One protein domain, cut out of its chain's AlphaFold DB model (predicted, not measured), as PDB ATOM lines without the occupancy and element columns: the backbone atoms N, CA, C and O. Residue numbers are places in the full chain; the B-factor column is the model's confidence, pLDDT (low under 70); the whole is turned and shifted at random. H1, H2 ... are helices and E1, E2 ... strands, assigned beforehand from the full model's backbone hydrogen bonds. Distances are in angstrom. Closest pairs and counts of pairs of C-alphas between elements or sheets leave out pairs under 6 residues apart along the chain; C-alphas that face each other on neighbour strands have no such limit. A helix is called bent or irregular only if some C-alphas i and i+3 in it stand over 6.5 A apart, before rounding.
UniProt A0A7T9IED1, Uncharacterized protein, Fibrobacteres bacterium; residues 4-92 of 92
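What this domain is: This is residues 4 to 92 of the 92 residues of an uncharacterized protein of Fibrobacteres bacterium (UniProt A0A7T9IED1). A strongly twisted, curled sheet of six strands wraps round helix H1, and the longer helix H2 crosses H1 on the same face, leaving the other face bare of helices: two layers. The printed part has 89 residues, with two named helices and six named strands in the order E1 H1 E2 E3 E4 E5 H2 E6. The sheet, E2 E3 E5 E4 E1 E6, is mixed, and so is the class, helices and strands. The whole is compact, radius of gyration of the C-alphas 12.0 A, spanning 35 by 26 by 23 A.

Where its parts are: The sheet holds E2, residues 31 to 33; E3, 38 to 40; E5, 58 to 63, 17.3 A long; E4, 49 to 54, 16.3 A; E1, 4 to 9, 16.0 A, from C-alpha 4 at (-50.672, 32.213, -50.309); and E6, 87 to 91, 13.8 A, ending with C-alpha 91 at (-53.261, 28.016, -53.355). H1 is residues 13 to 26, 20.2 A; H2 is 66 to 82, 24.9 A, only just irregular, with C-alphas 67 and 70 6.9 A apart.

How they stand to each other: Hairpin E4 and E5 is antiparallel, N 52 to O 60 2.8 A. Hairpin E2 and E3 is antiparallel, N 32 to O 39 2.8 A. E3 and E5 are parallel, N 40 to O 61 2.8 A. E4 and E1 are parallel, N 5 to O 51 2.9 A. E1 and edge strand E6 are antiparallel, N 6 to O 90 2.8 A. H2 is over E4, at a height over the sheet of 8.5 A, along the strands at 17 degrees on the local plane. H1 and H2 touch, closest C-alphas Ser 20 and Ile 76, 5.7 A, at a steep tilt of 51 degrees, opposite ways. E5, H2 and E6 form a split strand-helix-strand unit, two strands running the same way with E4 and E1 between them, its crossover right-handed. In H1 every O i to N i+4 pair is within hydrogen-bond range; in H2, 11 of 13.

The domain as a whole: The C-alphas farthest apart, of Glu 44 and Gly 84, are 36.0 A apart. The printed part has no cut and no long link. Mean pLDDT of the printed part is 75.4; residues 31 to 46, 48, 53 to 59 and 92 are under 70.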
ATOM      1  N   GLU A   4     -49.586  32.244 -51.284       78.56
ATOM      2  CA  GLU A   4     -50.672  32.213 -50.309       78.56
ATOM      3  C   GLU A   4     -51.383  30.864 -50.400       78.56
ATOM      4  O   GLU A   4     -51.778  30.433 -51.480       78.56
ATOM      5  N   TYR A   5     -51.523  30.185 -49.264       79.19
ATOM      6  CA  TYR A   5     -52.225  28.911 -49.164       79.19
ATOM      7  C   TYR A   5     -53.353  29.013 -48.139       79.19
ATOM      8  O   TYR A   5     -53.167  29.474 -47.012       79.19
ATOM      9  N   LEU A   6     -54.535  28.539 -48.511       80.62
ATOM     10  CA  LEU A   6     -55.650  28.306 -47.608       80.62
ATOM     11  C   LEU A   6     -55.587  26.870 -47.107       80.62
ATOM     12  O   LEU A   6     -55.409  25.929 -47.886       80.62
ATOM     13  N   ILE A   7     -55.763  26.696 -45.800       78.38
ATOM     14  CA  ILE A   7     -55.972  25.372 -45.224       78.38
ATOM     15  C   ILE A   7     -57.465  25.107 -45.111       78.38
ATOM     16  O   ILE A   7     -58.189  25.855 -44.457       78.38
ATOM     17  N   THR A   8     -57.889  23.951 -45.618       82.25
ATOM     18  CA  THR A   8     -59.111  23.292 -45.155       82.25
ATOM     19  C   THR A   8     -58.717  22.112 -44.277       82.25
ATOM     20  O   THR A   8     -58.094  21.158 -44.744       82.25
ATOM     21  N   SER A   9     -59.070  22.155 -42.993       80.75
ATOM     22  CA  SER A   9     -58.762  21.068 -42.069       80.75
ATOM     23  C   SER A   9     -59.886  20.817 -41.077       80.75
ATOM     24  O   SER A   9     -60.589  21.728 -40.652       80.75
ATOM     25  N   SER A  10     -60.022  19.548 -40.698       85.94
ATOM     26  CA  SER A  10     -60.827  19.123 -39.549       85.94
ATOM     27  C   SER A  10     -60.070  19.211 -38.217       85.94
ATOM     28  O   SER A  10     -60.694  19.087 -37.163       85.94
ATOM     29  N   ALA A  11     -58.745  19.408 -38.250       83.62
ATOM     30  CA  ALA A  11     -57.908  19.514 -37.064       83.62
ATOM     31  C   ALA A  11     -58.108  20.867 -36.362       83.62
ATOM     32  O   ALA A  11     -58.183  21.903 -37.028       83.62
ATOM     33  N   PRO A  12     -58.125  20.898 -35.017       83.81
ATOM     34  CA  PRO A  12     -58.058  22.145 -34.273       83.81
ATOM     35  C   PRO A  12     -56.776  22.914 -34.597       83.81
ATOM     36  O   PRO A  12     -55.714  22.316 -34.785       83.81
ATOM     37  N   LEU A  13     -56.854  24.243 -34.564       79.25
ATOM     38  CA  LEU A  13     -55.710  25.118 -34.813       79.25
ATOM     39  C   LEU A  13     -54.476  24.740 -33.979       79.25
ATOM     40  O   LEU A  13     -53.378  24.676 -34.515       79.25
ATOM     41  N   GLU A  14     -54.655  24.428 -32.693       82.19
ATOM     42  CA  GLU A  14     -53.562  24.044 -31.789       82.19
ATOM     43  C   GLU A  14     -52.768  22.833 -32.305       82.19
ATOM     44  O   GLU A  14     -51.544  22.791 -32.181       82.19
ATOM     45  N   ILE A  15     -53.454  21.865 -32.924       85.12
ATOM     46  CA  ILE A  15     -52.841  20.676 -33.524       85.12
ATOM     47  C   ILE A  15     -52.057  21.065 -34.774       85.12
ATOM     48  O   ILE A  15     -50.904  20.662 -34.925       85.12
ATOM     49  N   ILE A  16     -52.642  21.899 -35.635       82.12
ATOM     50  CA  ILE A  16     -51.982  22.338 -36.867       82.12
ATOM     51  C   ILE A  16     -50.747  23.178 -36.541       82.12
ATOM     52  O   ILE A  16     -49.679  22.937 -37.098       82.12
ATOM     53  N   THR A  17     -50.851  24.121 -35.601       81.56
ATOM     54  CA  THR A  17     -49.729  24.940 -35.130       81.56
ATOM     55  C   THR A  17     -48.630  24.080 -34.513       81.56
ATOM     56  O   THR A  17     -47.455  24.289 -34.815       81.56
ATOM     57  N   LYS A  18     -48.988  23.086 -33.690       84.81
ATOM     58  CA  LYS A  18     -48.025  22.159 -33.085       84.81
ATOM     59  C   LYS A  18     -47.259  21.371 -34.148       84.81
ATOM     60  O   LYS A  18     -46.031  21.377 -34.123       84.81
ATOM     61  N   TRP A  19     -47.959  20.720 -35.077       87.75
ATOM     62  CA  TRP A  19     -47.314  19.916 -36.119       87.75
ATOM     63  C   TRP A  19     -46.521  20.773 -37.101       87.75
ATOM     64  O   TRP A  19     -45.383  20.433 -37.414       87.75
ATOM     65  N   SER A  20     -47.049  21.941 -37.477       84.06
ATOM     66  CA  SER A  20     -46.312  22.930 -38.271       84.06
ATOM     67  C   SER A  20     -45.023  23.353 -37.571       84.06
ATOM     68  O   SER A  20     -43.972  23.376 -38.196       84.06
ATOM     69  N   SER A  21     -45.061  23.622 -36.261       83.06
ATOM     70  CA  SER A  21     -43.861  23.976 -35.498       83.06
ATOM     71  C   SER A  21     -42.834  22.846 -35.444       83.06
ATOM     72  O   SER A  21     -41.645  23.144 -35.446       83.06
ATOM     73  N   ILE A  22     -43.260  21.585 -35.340       86.50
ATOM     74  CA  ILE A  22     -42.345  20.434 -35.303       86.50
ATOM     75  C   ILE A  22     -41.642  20.293 -36.651       86.50
ATOM     76  O   ILE A  22     -40.418  20.315 -36.698       86.50
ATOM     77  N   VAL A  23     -42.410  20.251 -37.744       87.31
ATOM     78  CA  VAL A  23     -41.843  20.119 -39.090       87.31
ATOM     79  C   VAL A  23     -40.920  21.291 -39.392       87.31
ATOM     80  O   VAL A  23     -39.781  21.080 -39.776       87.31
ATOM     81  N   LEU A  24     -41.358  22.532 -39.164       83.38
ATOM     82  CA  LEU A  24     -40.536  23.714 -39.431       83.38
ATOM     83  C   LEU A  24     -39.206  23.692 -38.654       83.38
ATOM     84  O   LEU A  24     -38.182  24.079 -39.216       83.38
ATOM     85  N   GLN A  25     -39.188  23.187 -37.413       84.31
ATOM     86  CA  GLN A  25     -37.953  23.042 -36.631       84.31
ATOM     87  C   GLN A  25     -36.961  22.059 -37.260       84.31
ATOM     88  O   GLN A  25     -35.760  22.333 -37.216       84.31
ATOM     89  N   ASP A  26     -37.432  20.983 -37.896       85.69
ATOM     90  CA  ASP A  26     -36.568  20.040 -38.622       85.69
ATOM     91  C   ASP A  26     -35.848  20.718 -39.804       85.69
ATOM     92  O   ASP A  26     -34.728  20.347 -40.155       85.69
ATOM     93  N   PHE A  27     -36.445  21.777 -40.363       79.56
ATOM     94  CA  PHE A  27     -35.851  22.627 -41.402       79.56
ATOM     95  C   PHE A  27     -35.114  23.857 -40.839       79.56
ATOM     96  O   PHE A  27     -34.689  24.730 -41.598       79.56
ATOM     97  N   GLY A  28     -34.949  23.956 -39.515       79.75
ATOM     98  CA  GLY A  28     -34.297  25.089 -38.855       79.75
ATOM     99  C   GLY A  28     -35.118  26.384 -38.862       79.75
ATOM    100  O   GLY A  28     -34.560  27.464 -38.667       79.75
ATOM    101  N   ILE A  29     -36.431  26.299 -39.087       79.19
ATOM    102  CA  ILE A  29     -37.359  27.432 -39.126       79.19
ATOM    103  C   ILE A  29     -38.127  27.482 -37.807       79.19
ATOM    104  O   ILE A  29     -38.723  26.501 -37.362       79.19
ATOM    105  N   LYS A  30     -38.135  28.648 -37.161       71.88
ATOM    106  CA  LYS A  30     -38.827  28.836 -35.889       71.88
ATOM    107  C   LYS A  30     -40.142  29.572 -36.103       71.88
ATOM    108  O   LYS A  30     -40.150  30.754 -36.425       71.88
ATOM    109  N   LEU A  31     -41.249  28.886 -35.838       69.00
ATOM    110  CA  LEU A  31     -42.561  29.521 -35.758       69.00
ATOM    111  C   LEU A  31     -42.626  30.405 -34.498       69.00
ATOM    112  O   LEU A  31     -42.416  29.913 -33.387       69.00
ATOM    113  N   ILE A  32     -42.916  31.697 -34.645       58.28
ATOM    114  CA  ILE A  32     -43.089  32.634 -33.526       58.28
ATOM    115  C   ILE A  32     -44.557  33.040 -33.486       58.28
ATOM    116  O   ILE A  32     -45.048  33.849 -34.267       58.28
ATOM    117  N   SER A  33     -45.302  32.430 -32.572       54.53
ATOM    118  CA  SER A  33     -46.694  32.807 -32.344       54.53
ATOM    119  C   SER A  33     -46.760  34.069 -31.485       54.53
ATOM    120  O   SER A  33     -46.254  34.074 -30.363       54.53
ATOM    121  N   THR A  34     -47.399  35.126 -31.985       47.72
ATOM    122  CA  THR A  34     -47.806  36.282 -31.176       47.72
ATOM    123  C   THR A  34     -49.292  36.524 -31.382       47.72
ATOM    124  O   THR A  34     -49.634  37.309 -32.253       47.72
ATOM    125  N   ASP A  35     -50.144  35.799 -30.640       46.25
ATOM    126  CA  ASP A  35     -51.580  36.022 -30.327       46.25
ATOM    127  C   ASP A  35     -52.554  36.568 -31.416       46.25
ATOM    128  O   ASP A  35     -53.710  36.867 -31.132       46.25
ATOM    129  N   SER A  36     -52.147  36.734 -32.677       45.09
ATOM    130  CA  SER A  36     -52.901  37.406 -33.756       45.09
ATOM    131  C   SER A  36     -52.451  36.972 -35.163       45.09
ATOM    132  O   SER A  36     -52.704  37.657 -36.151       45.09
ATOM    133  N   GLY A  37     -51.782  35.825 -35.256       53.12
ATOM    134  CA  GLY A  37     -51.139  35.316 -36.465       53.12
ATOM    135  C   GLY A  37     -49.696  34.933 -36.149       53.12
ATOM    136  O   GLY A  37     -48.950  35.734 -35.587       53.12
ATOM    137  N   ALA A  38     -49.313  33.684 -36.412       52.84
ATOM    138  CA  ALA A  38     -47.969  33.216 -36.102       52.84
ATOM    139  C   ALA A  38     -46.998  33.640 -37.208       52.84
ATOM    140  O   ALA A  38     -47.124  33.256 -38.362       52.84
ATOM    141  N   TYR A  39     -46.001  34.436 -36.868       53.31
ATOM    142  CA  TYR A  39     -44.980  34.883 -37.803       53.31
ATOM    143  C   TYR A  39     -43.714  34.053 -37.589       53.31
ATOM    144  O   TYR A  39     -43.327  33.810 -36.458       53.31
ATOM    145  N   SER A  40     -43.024  33.589 -38.623       52.97
ATOM    146  CA  SER A  40     -41.635  33.140 -38.457       52.97
ATOM    147  C   SER A  40     -40.714  34.340 -38.604       52.97
ATOM    148  O   SER A  40     -40.852  35.095 -39.566       52.97
ATOM    149  N   GLU A  41     -39.729  34.478 -37.710       52.34
ATOM    150  CA  GLU A  41     -38.608  35.401 -37.920       52.34
ATOM    151  C   GLU A  41     -38.015  35.180 -39.321       52.34
ATOM    152  O   GLU A  41     -37.892  34.041 -39.790       52.34
ATOM    153  N   GLN A  42     -37.716  36.286 -40.009       52.03
ATOM    154  CA  GLN A  42     -37.161  36.260 -41.355       52.03
ATOM    155  C   GLN A  42     -35.845  35.489 -41.337       52.03
ATOM    156  O   GLN A  42     -34.897  35.890 -40.667       52.03
ATOM    157  N   ASN A  43     -35.755  34.419 -42.126       51.25
ATOM    158  CA  ASN A  43     -34.449  33.910 -42.509       51.25
ATOM    159  C   ASN A  43     -33.787  34.997 -43.380       51.25
ATOM    160  O   ASN A  43     -34.405  35.454 -44.346       51.25
ATOM    161  N   GLU A  44     -32.569  35.440 -43.042       52.12
ATOM    162  CA  GLU A  44     -31.859  36.595 -43.646       52.12
ATOM    163  C   GLU A  44     -31.623  36.484 -45.172       52.12
ATOM    164  O   GLU A  44     -31.078  37.390 -45.799       52.12
ATOM    165  N   GLN A  45     -32.040  35.387 -45.805       59.47
ATOM    166  CA  GLN A  45     -31.762  35.058 -47.203       59.47
ATOM    167  C   GLN A  45     -32.744  35.661 -48.227       59.47
ATOM    168  O   GLN A  45     -32.613  35.388 -49.419       59.47
ATOM    169  N   GLY A  46     -33.720  36.479 -47.811       62.84
ATOM    170  CA  GLY A  46     -34.650  37.142 -48.742       62.84
ATOM    171  C   GLY A  46     -35.586  36.180 -49.489       62.84
ATOM    172  O   GLY A  46     -36.009  36.458 -50.610       62.84
ATOM    173  N   TRP A  47     -35.878  35.028 -48.885       70.12
ATOM    174  CA  TRP A  47     -36.774  34.012 -49.433       70.12
ATOM    175  C   TRP A  47     -38.234  34.483 -49.501       70.12
ATOM    176  O   TRP A  47     -38.634  35.338 -48.706       70.12
ATOM    177  N   PRO A  48     -39.037  33.945 -50.442       67.56
ATOM    178  CA  PRO A  48     -40.444  34.299 -50.545       67.56
ATOM    179  C   PRO A  48     -41.194  33.930 -49.269       67.56
ATOM    180  O   PRO A  48     -40.931  32.909 -48.631       67.56
ATOM    181  N   THR A  49     -42.142  34.790 -48.914       73.00
ATOM    182  CA  THR A  49     -43.062  34.539 -47.814       73.00
ATOM    183  C   THR A  49     -44.142  33.578 -48.286       73.00
ATOM    184  O   THR A  49     -44.783  33.795 -49.317       73.00
ATOM    185  N   VAL A  50     -44.314  32.510 -47.521       72.00
ATOM    186  CA  VAL A  50     -45.422  31.572 -47.621       72.00
ATOM    187  C   VAL A  50     -46.366  31.912 -46.486       72.00
ATOM    188  O   VAL A  50     -45.981  31.811 -45.322       72.00
ATOM    189  N   SER A  51     -47.570  32.362 -46.824       72.69
ATOM    190  CA  SER A  51     -48.619  32.680 -45.856       72.69
ATOM    191  C   SER A  51     -49.688  31.610 -45.902       72.69
ATOM    192  O   SER A  51     -50.175  31.250 -46.971       72.69
ATOM    193  N   ILE A  52     -50.058  31.120 -44.733       71.25
ATOM    194  CA  ILE A  52     -51.013  30.045 -44.572       71.25
ATOM    195  C   ILE A  52     -52.167  30.540 -43.716       71.25
ATOM    196  O   ILE A  52     -51.968  30.871 -42.550       71.25
ATOM    197  N   PHE A  53     -53.373  30.549 -44.268       68.81
ATOM    198  CA  PHE A  53     -54.549  31.085 -43.589       68.81
ATOM    199  C   PHE A  53     -55.458  29.977 -43.048       68.81
ATOM    200  O   PHE A  53     -55.706  28.966 -43.708       68.81
ATOM    201  N   PHE A  54     -55.975  30.213 -41.844       69.00
ATOM    202  CA  PHE A  54     -56.993  29.434 -41.154       69.00
ATOM    203  C   PHE A  54     -58.303  30.211 -41.079       69.00
ATOM    204  O   PHE A  54     -58.324  31.411 -40.781       69.00
ATOM    205  N   ASP A  55     -59.402  29.488 -41.248       58.97
ATOM    206  CA  ASP A  55     -60.738  29.967 -40.918       58.97
ATOM    207  C   ASP A  55     -61.087  29.538 -39.476       58.97
ATOM    208  O   ASP A  55     -61.065  28.330 -39.210       58.97
ATOM    209  N   PRO A  56     -61.375  30.442 -38.509       58.06
ATOM    210  CA  PRO A  56     -61.465  31.912 -38.563       58.06
ATOM    211  C   PRO A  56     -60.177  32.637 -38.070       58.06
ATOM    212  O   PRO A  56     -59.308  32.013 -37.457       58.06
ATOM    213  N   PRO A  57     -60.049  33.969 -38.288       64.06
ATOM    214  CA  PRO A  57     -58.934  34.646 -38.961       64.06
ATOM    215  C   PRO A  57     -57.609  34.525 -38.204       64.06
ATOM    216  O   PRO A  57     -57.177  35.430 -37.489       64.06
ATOM    217  N   GLN A  58     -56.938  33.403 -38.388       67.56
ATOM    218  CA  GLN A  58     -55.567  33.226 -37.946       67.56
ATOM    219  C   GLN A  58     -54.768  32.813 -39.161       67.56
ATOM    220  O   GLN A  58     -55.267  32.129 -40.042       67.56
ATOM    221  N   HIS A  59     -53.536  33.266 -39.257       69.31
ATOM    222  CA  HIS A  59     -52.655  32.840 -40.327       69.31
ATOM    223  C   HIS A  59     -51.265  32.668 -39.763       69.31
ATOM    224  O   HIS A  59     -50.940  33.211 -38.706       69.31
ATOM    225  N   PHE A  60     -50.457  31.881 -40.449       72.38
ATOM    226  CA  PHE A  60     -49.055  31.769 -40.150       72.38
ATOM    227  C   PHE A  60     -48.235  31.966 -41.400       72.38
ATOM    228  O   PHE A  60     -48.535  31.394 -42.441       72.38
ATOM    229  N   SER A  61     -47.212  32.802 -41.292       71.44
ATOM    230  CA  SER A  61     -46.361  33.148 -42.421       71.44
ATOM    231  C   SER A  61     -44.919  32.812 -42.105       71.44
ATOM    232  O   SER A  61     -44.420  33.138 -41.026       71.44
ATOM    233  N   PHE A  62     -44.231  32.190 -43.051       73.25
ATOM    234  CA  PHE A  62     -42.811  31.893 -42.933       73.25
ATOM    235  C   PHE A  62     -42.072  32.115 -44.248       73.25
ATOM    236  O   PHE A  62     -42.638  31.985 -45.328       73.25
ATOM    237  N   ASN A  63     -40.790  32.467 -44.156       73.50
ATOM    238  CA  ASN A  63     -39.940  32.673 -45.326       73.50
ATOM    239  C   ASN A  63     -39.150  31.402 -45.608       73.50
ATOM    240  O   ASN A  63     -38.302  31.022 -44.798       73.50
ATOM    241  N   ILE A  64     -39.404  30.765 -46.749       74.44
ATOM    242  CA  ILE A  64     -38.727  29.522 -47.133       74.44
ATOM    243  C   ILE A  64     -38.383  29.513 -48.613       74.44
ATOM    244  O   ILE A  64     -39.030  30.173 -49.424       74.44
ATOM    245  N   SER A  65     -37.363  28.739 -48.976       78.25
ATOM    246  CA  SER A  65     -37.081  28.474 -50.384       78.25
ATOM    247  C   SER A  65     -38.303  27.827 -51.057       78.25
ATOM    248  O   SER A  65     -38.846  26.873 -50.493       78.25
ATOM    249  N   PRO A  66     -38.688  28.239 -52.283       72.69
ATOM    250  CA  PRO A  66     -39.728  27.564 -53.065       72.69
ATOM    251  C   PRO A  66     -39.502  26.056 -53.188       72.69
ATOM    252  O   PRO A  66     -40.448  25.282 -53.126       72.69
ATOM    253  N   SER A  67     -38.235  25.633 -53.292       80.19
ATOM    254  CA  SER A  67     -37.865  24.219 -53.407       80.19
ATOM    255  C   SER A  67     -38.188  23.391 -52.162       80.19
ATOM    256  O   SER A  67     -38.310  22.181 -52.272       80.19
ATOM    257  N   LEU A  68     -38.283  24.027 -50.989       82.31
ATOM    258  CA  LEU A  68     -38.621  23.376 -49.719       82.31
ATOM    259  C   LEU A  68     -40.104  23.539 -49.371       82.31
ATOM    260  O   LEU A  68     -40.588  22.894 -48.448       82.31
ATOM    261  N   CYS A  69     -40.830  24.400 -50.089       81.38
ATOM    262  CA  CYS A  69     -42.219  24.717 -49.775       81.38
ATOM    263  C   CYS A  69     -43.133  23.520 -49.923       81.38
ATOM    264  O   CYS A  69     -43.823  23.161 -48.974       81.38
ATOM    265  N   GLU A  70     -43.082  22.854 -51.068       84.25
ATOM    266  CA  GLU A  70     -43.900  21.667 -51.292       84.25
ATOM    267  C   GLU A  70     -43.562  20.549 -50.298       84.25
ATOM    268  O   GLU A  70     -44.470  19.924 -49.755       84.25
ATOM    269  N   GLU A  71     -42.277  20.345 -49.995       88.44
ATOM    270  CA  GLU A  71     -41.821  19.323 -49.045       88.44
ATOM    271  C   GLU A  71     -42.314  19.603 -47.617       88.44
ATOM    272  O   GLU A  71     -42.853  18.716 -46.955       88.44
ATOM    273  N   ILE A  72     -42.193  20.849 -47.148       86.00
ATOM    274  CA  ILE A  72     -42.669  21.258 -45.822       86.00
ATOM    275  C   ILE A  72     -44.188  21.090 -45.725       86.00
ATOM    276  O   ILE A  72     -44.671  20.500 -44.759       86.00
ATOM    277  N   LEU A  73     -44.946  21.558 -46.723       86.25
ATOM    278  CA  LEU A  73     -46.408  21.436 -46.731       86.25
ATOM    279  C   LEU A  73     -46.855  19.964 -46.740       86.25
ATOM    280  O   LEU A  73     -47.763  19.592 -45.996       86.25
ATOM    281  N   GLN A  74     -46.186  19.109 -47.521       88.62
ATOM    282  CA  GLN A  74     -46.454  17.669 -47.545       88.62
ATOM    283  C   GLN A  74     -46.152  17.000 -46.203       88.62
ATOM    284  O   GLN A  74     -46.965  16.210 -45.723       88.62
ATOM    285  N   ASN A  75     -45.031  17.340 -45.562       90.31
ATOM    286  CA  ASN A  75     -44.686  16.799 -44.250       90.31
ATOM    287  C   ASN A  75     -45.708  17.225 -43.188       90.31
ATOM    288  O   ASN A  75     -46.183  16.381 -42.429       90.31
ATOM    289  N   ILE A  76     -46.114  18.500 -43.165       87.75
ATOM    290  CA  ILE A  76     -47.146  18.990 -42.238       87.75
ATOM    291  C   ILE A  76     -48.472  18.249 -42.462       87.75
ATOM    292  O   ILE A  76     -49.064  17.775 -41.491       87.75
ATOM    293  N   SER A  77     -48.910  18.086 -43.718       88.88
ATOM    294  CA  SER A  77     -50.088  17.273 -44.060       88.88
ATOM    295  C   SER A  77     -49.981  15.859 -43.508       88.88
ATOM    296  O   SER A  77     -50.885  15.412 -42.808       88.88
ATOM    297  N   ALA A  78     -48.871  15.173 -43.782       89.94
ATOM    298  CA  ALA A  78     -48.681  13.782 -43.393       89.94
ATOM    299  C   ALA A  78     -48.727  13.599 -41.868       89.94
ATOM    300  O   ALA A  78     -49.347  12.654 -41.381       89.94
ATOM    301  N   PHE A  79     -48.126  14.519 -41.104       89.62
ATOM    302  CA  PHE A  79     -48.202  14.490 -39.643       89.62
ATOM    303  C   PHE A  79     -49.637  14.664 -39.141       89.62
ATOM    304  O   PHE A  79     -50.094  13.879 -38.311       89.62
ATOM    305  N   ILE A  80     -50.372  15.643 -39.666       87.44
ATOM    306  CA  ILE A  80     -51.749  15.909 -39.233       87.44
ATOM    307  C   ILE A  80     -52.682  14.745 -39.603       87.44
ATOM    308  O   ILE A  80     -53.515  14.337 -38.791       87.44
ATOM    309  N   GLU A  81     -52.507  14.163 -40.789       89.75
ATOM    310  CA  GLU A  81     -53.260  12.988 -41.237       89.75
ATOM    311  C   GLU A  81     -52.926  11.728 -40.433       89.75
ATOM    312  O   GLU A  81     -53.819  10.920 -40.166       89.75
ATOM    313  N   SER A  82     -51.677  11.573 -39.976       89.25
ATOM    314  CA  SER A  82     -51.275  10.454 -39.111       89.25
ATOM    315  C   SER A  82     -51.994  10.447 -37.754       89.25
ATOM    316  O   SER A  82     -52.242   9.377 -37.196       89.25
ATOM    317  N   ASP A  83     -52.415  11.622 -37.277       86.25
ATOM    318  CA  ASP A  83     -53.229  11.800 -36.068       86.25
ATOM    319  C   ASP A  83     -54.736  11.572 -36.321       86.25
ATOM    320  O   ASP A  83     -55.550  11.674 -35.400       86.25
ATOM    321  N   GLY A  84     -55.126  11.241 -37.558       89.25
ATOM    322  CA  GLY A  84     -56.500  10.928 -37.954       89.25
ATOM    323  C   GLY A  84     -57.317  12.122 -38.453       89.25
ATOM    324  O   GLY A  84     -58.529  11.991 -38.638       89.25
ATOM    325  N   TRP A  85     -56.686  13.275 -38.684       90.25
ATOM    326  CA  TRP A  85     -57.370  14.475 -39.162       90.25
ATOM    327  C   TRP A  85     -57.313  14.599 -40.681       90.25
ATOM    328  O   TRP A  85     -56.298  14.334 -41.307       90.25
ATOM    329  N   GLN A  86     -58.395  15.076 -41.290       86.88
ATOM    330  CA  GLN A  86     -58.386  15.469 -42.700       86.88
ATOM    331  C   GLN A  86     -57.742  16.844 -42.868       86.88
ATOM    332  O   GLN A  86     -58.070  17.776 -42.117       86.88
ATOM    333  N   PHE A  87     -56.861  16.970 -43.861       84.56
ATOM    334  CA  PHE A  87     -56.084  18.178 -44.100       84.56
ATOM    335  C   PHE A  87     -55.832  18.408 -45.599       84.56
ATOM    336  O   PHE A  87     -55.395  17.504 -46.304       84.56
ATOM    337  N   LYS A  88     -56.076  19.626 -46.100       85.50
ATOM    338  CA  LYS A  88     -55.813  20.005 -47.495       85.50
ATOM    339  C   LYS A  88     -55.286  21.438 -47.596       85.50
ATOM    340  O   LYS A  88     -55.818  22.335 -46.946       85.50
ATOM    341  N   TRP A  89     -54.292  21.633 -48.464       83.88
ATOM    342  CA  TRP A  89     -53.797  22.940 -48.902       83.88
ATOM    343  C   TRP A  89     -54.422  23.321 -50.248       83.88
ATOM    344  O   TRP A  89     -54.493  22.483 -51.150       83.88
ATOM    345  N   GLU A  90     -54.823  24.577 -50.409       84.38
ATOM    346  CA  GLU A  90     -55.245  25.156 -51.689       84.38
ATOM    347  C   GLU A  90     -54.528  26.497 -51.888       84.38
ATOM    348  O   GLU A  90     -54.510  27.310 -50.972       84.38
ATOM    349  N   GLU A  91     -53.893  26.721 -53.041       79.62
ATOM    350  CA  GLU A  91     -53.261  28.016 -53.355       79.62
ATOM    351  C   GLU A  91     -54.356  29.072 -53.617       79.62
ATOM    352  O   GLU A  91     -55.343  28.764 -54.296       79.62
ATOM    353  N   ALA A  92     -54.207  30.271 -53.042       69.31
ATOM    354  CA  ALA A  92     -55.144  31.399 -53.158       69.31
ATOM    355  C   ALA A  92     -54.708  32.454 -54.181       69.31
ATOM    356  O   ALA A  92     -53.485  32.635 -54.379       69.31
TER     357      ALA A  92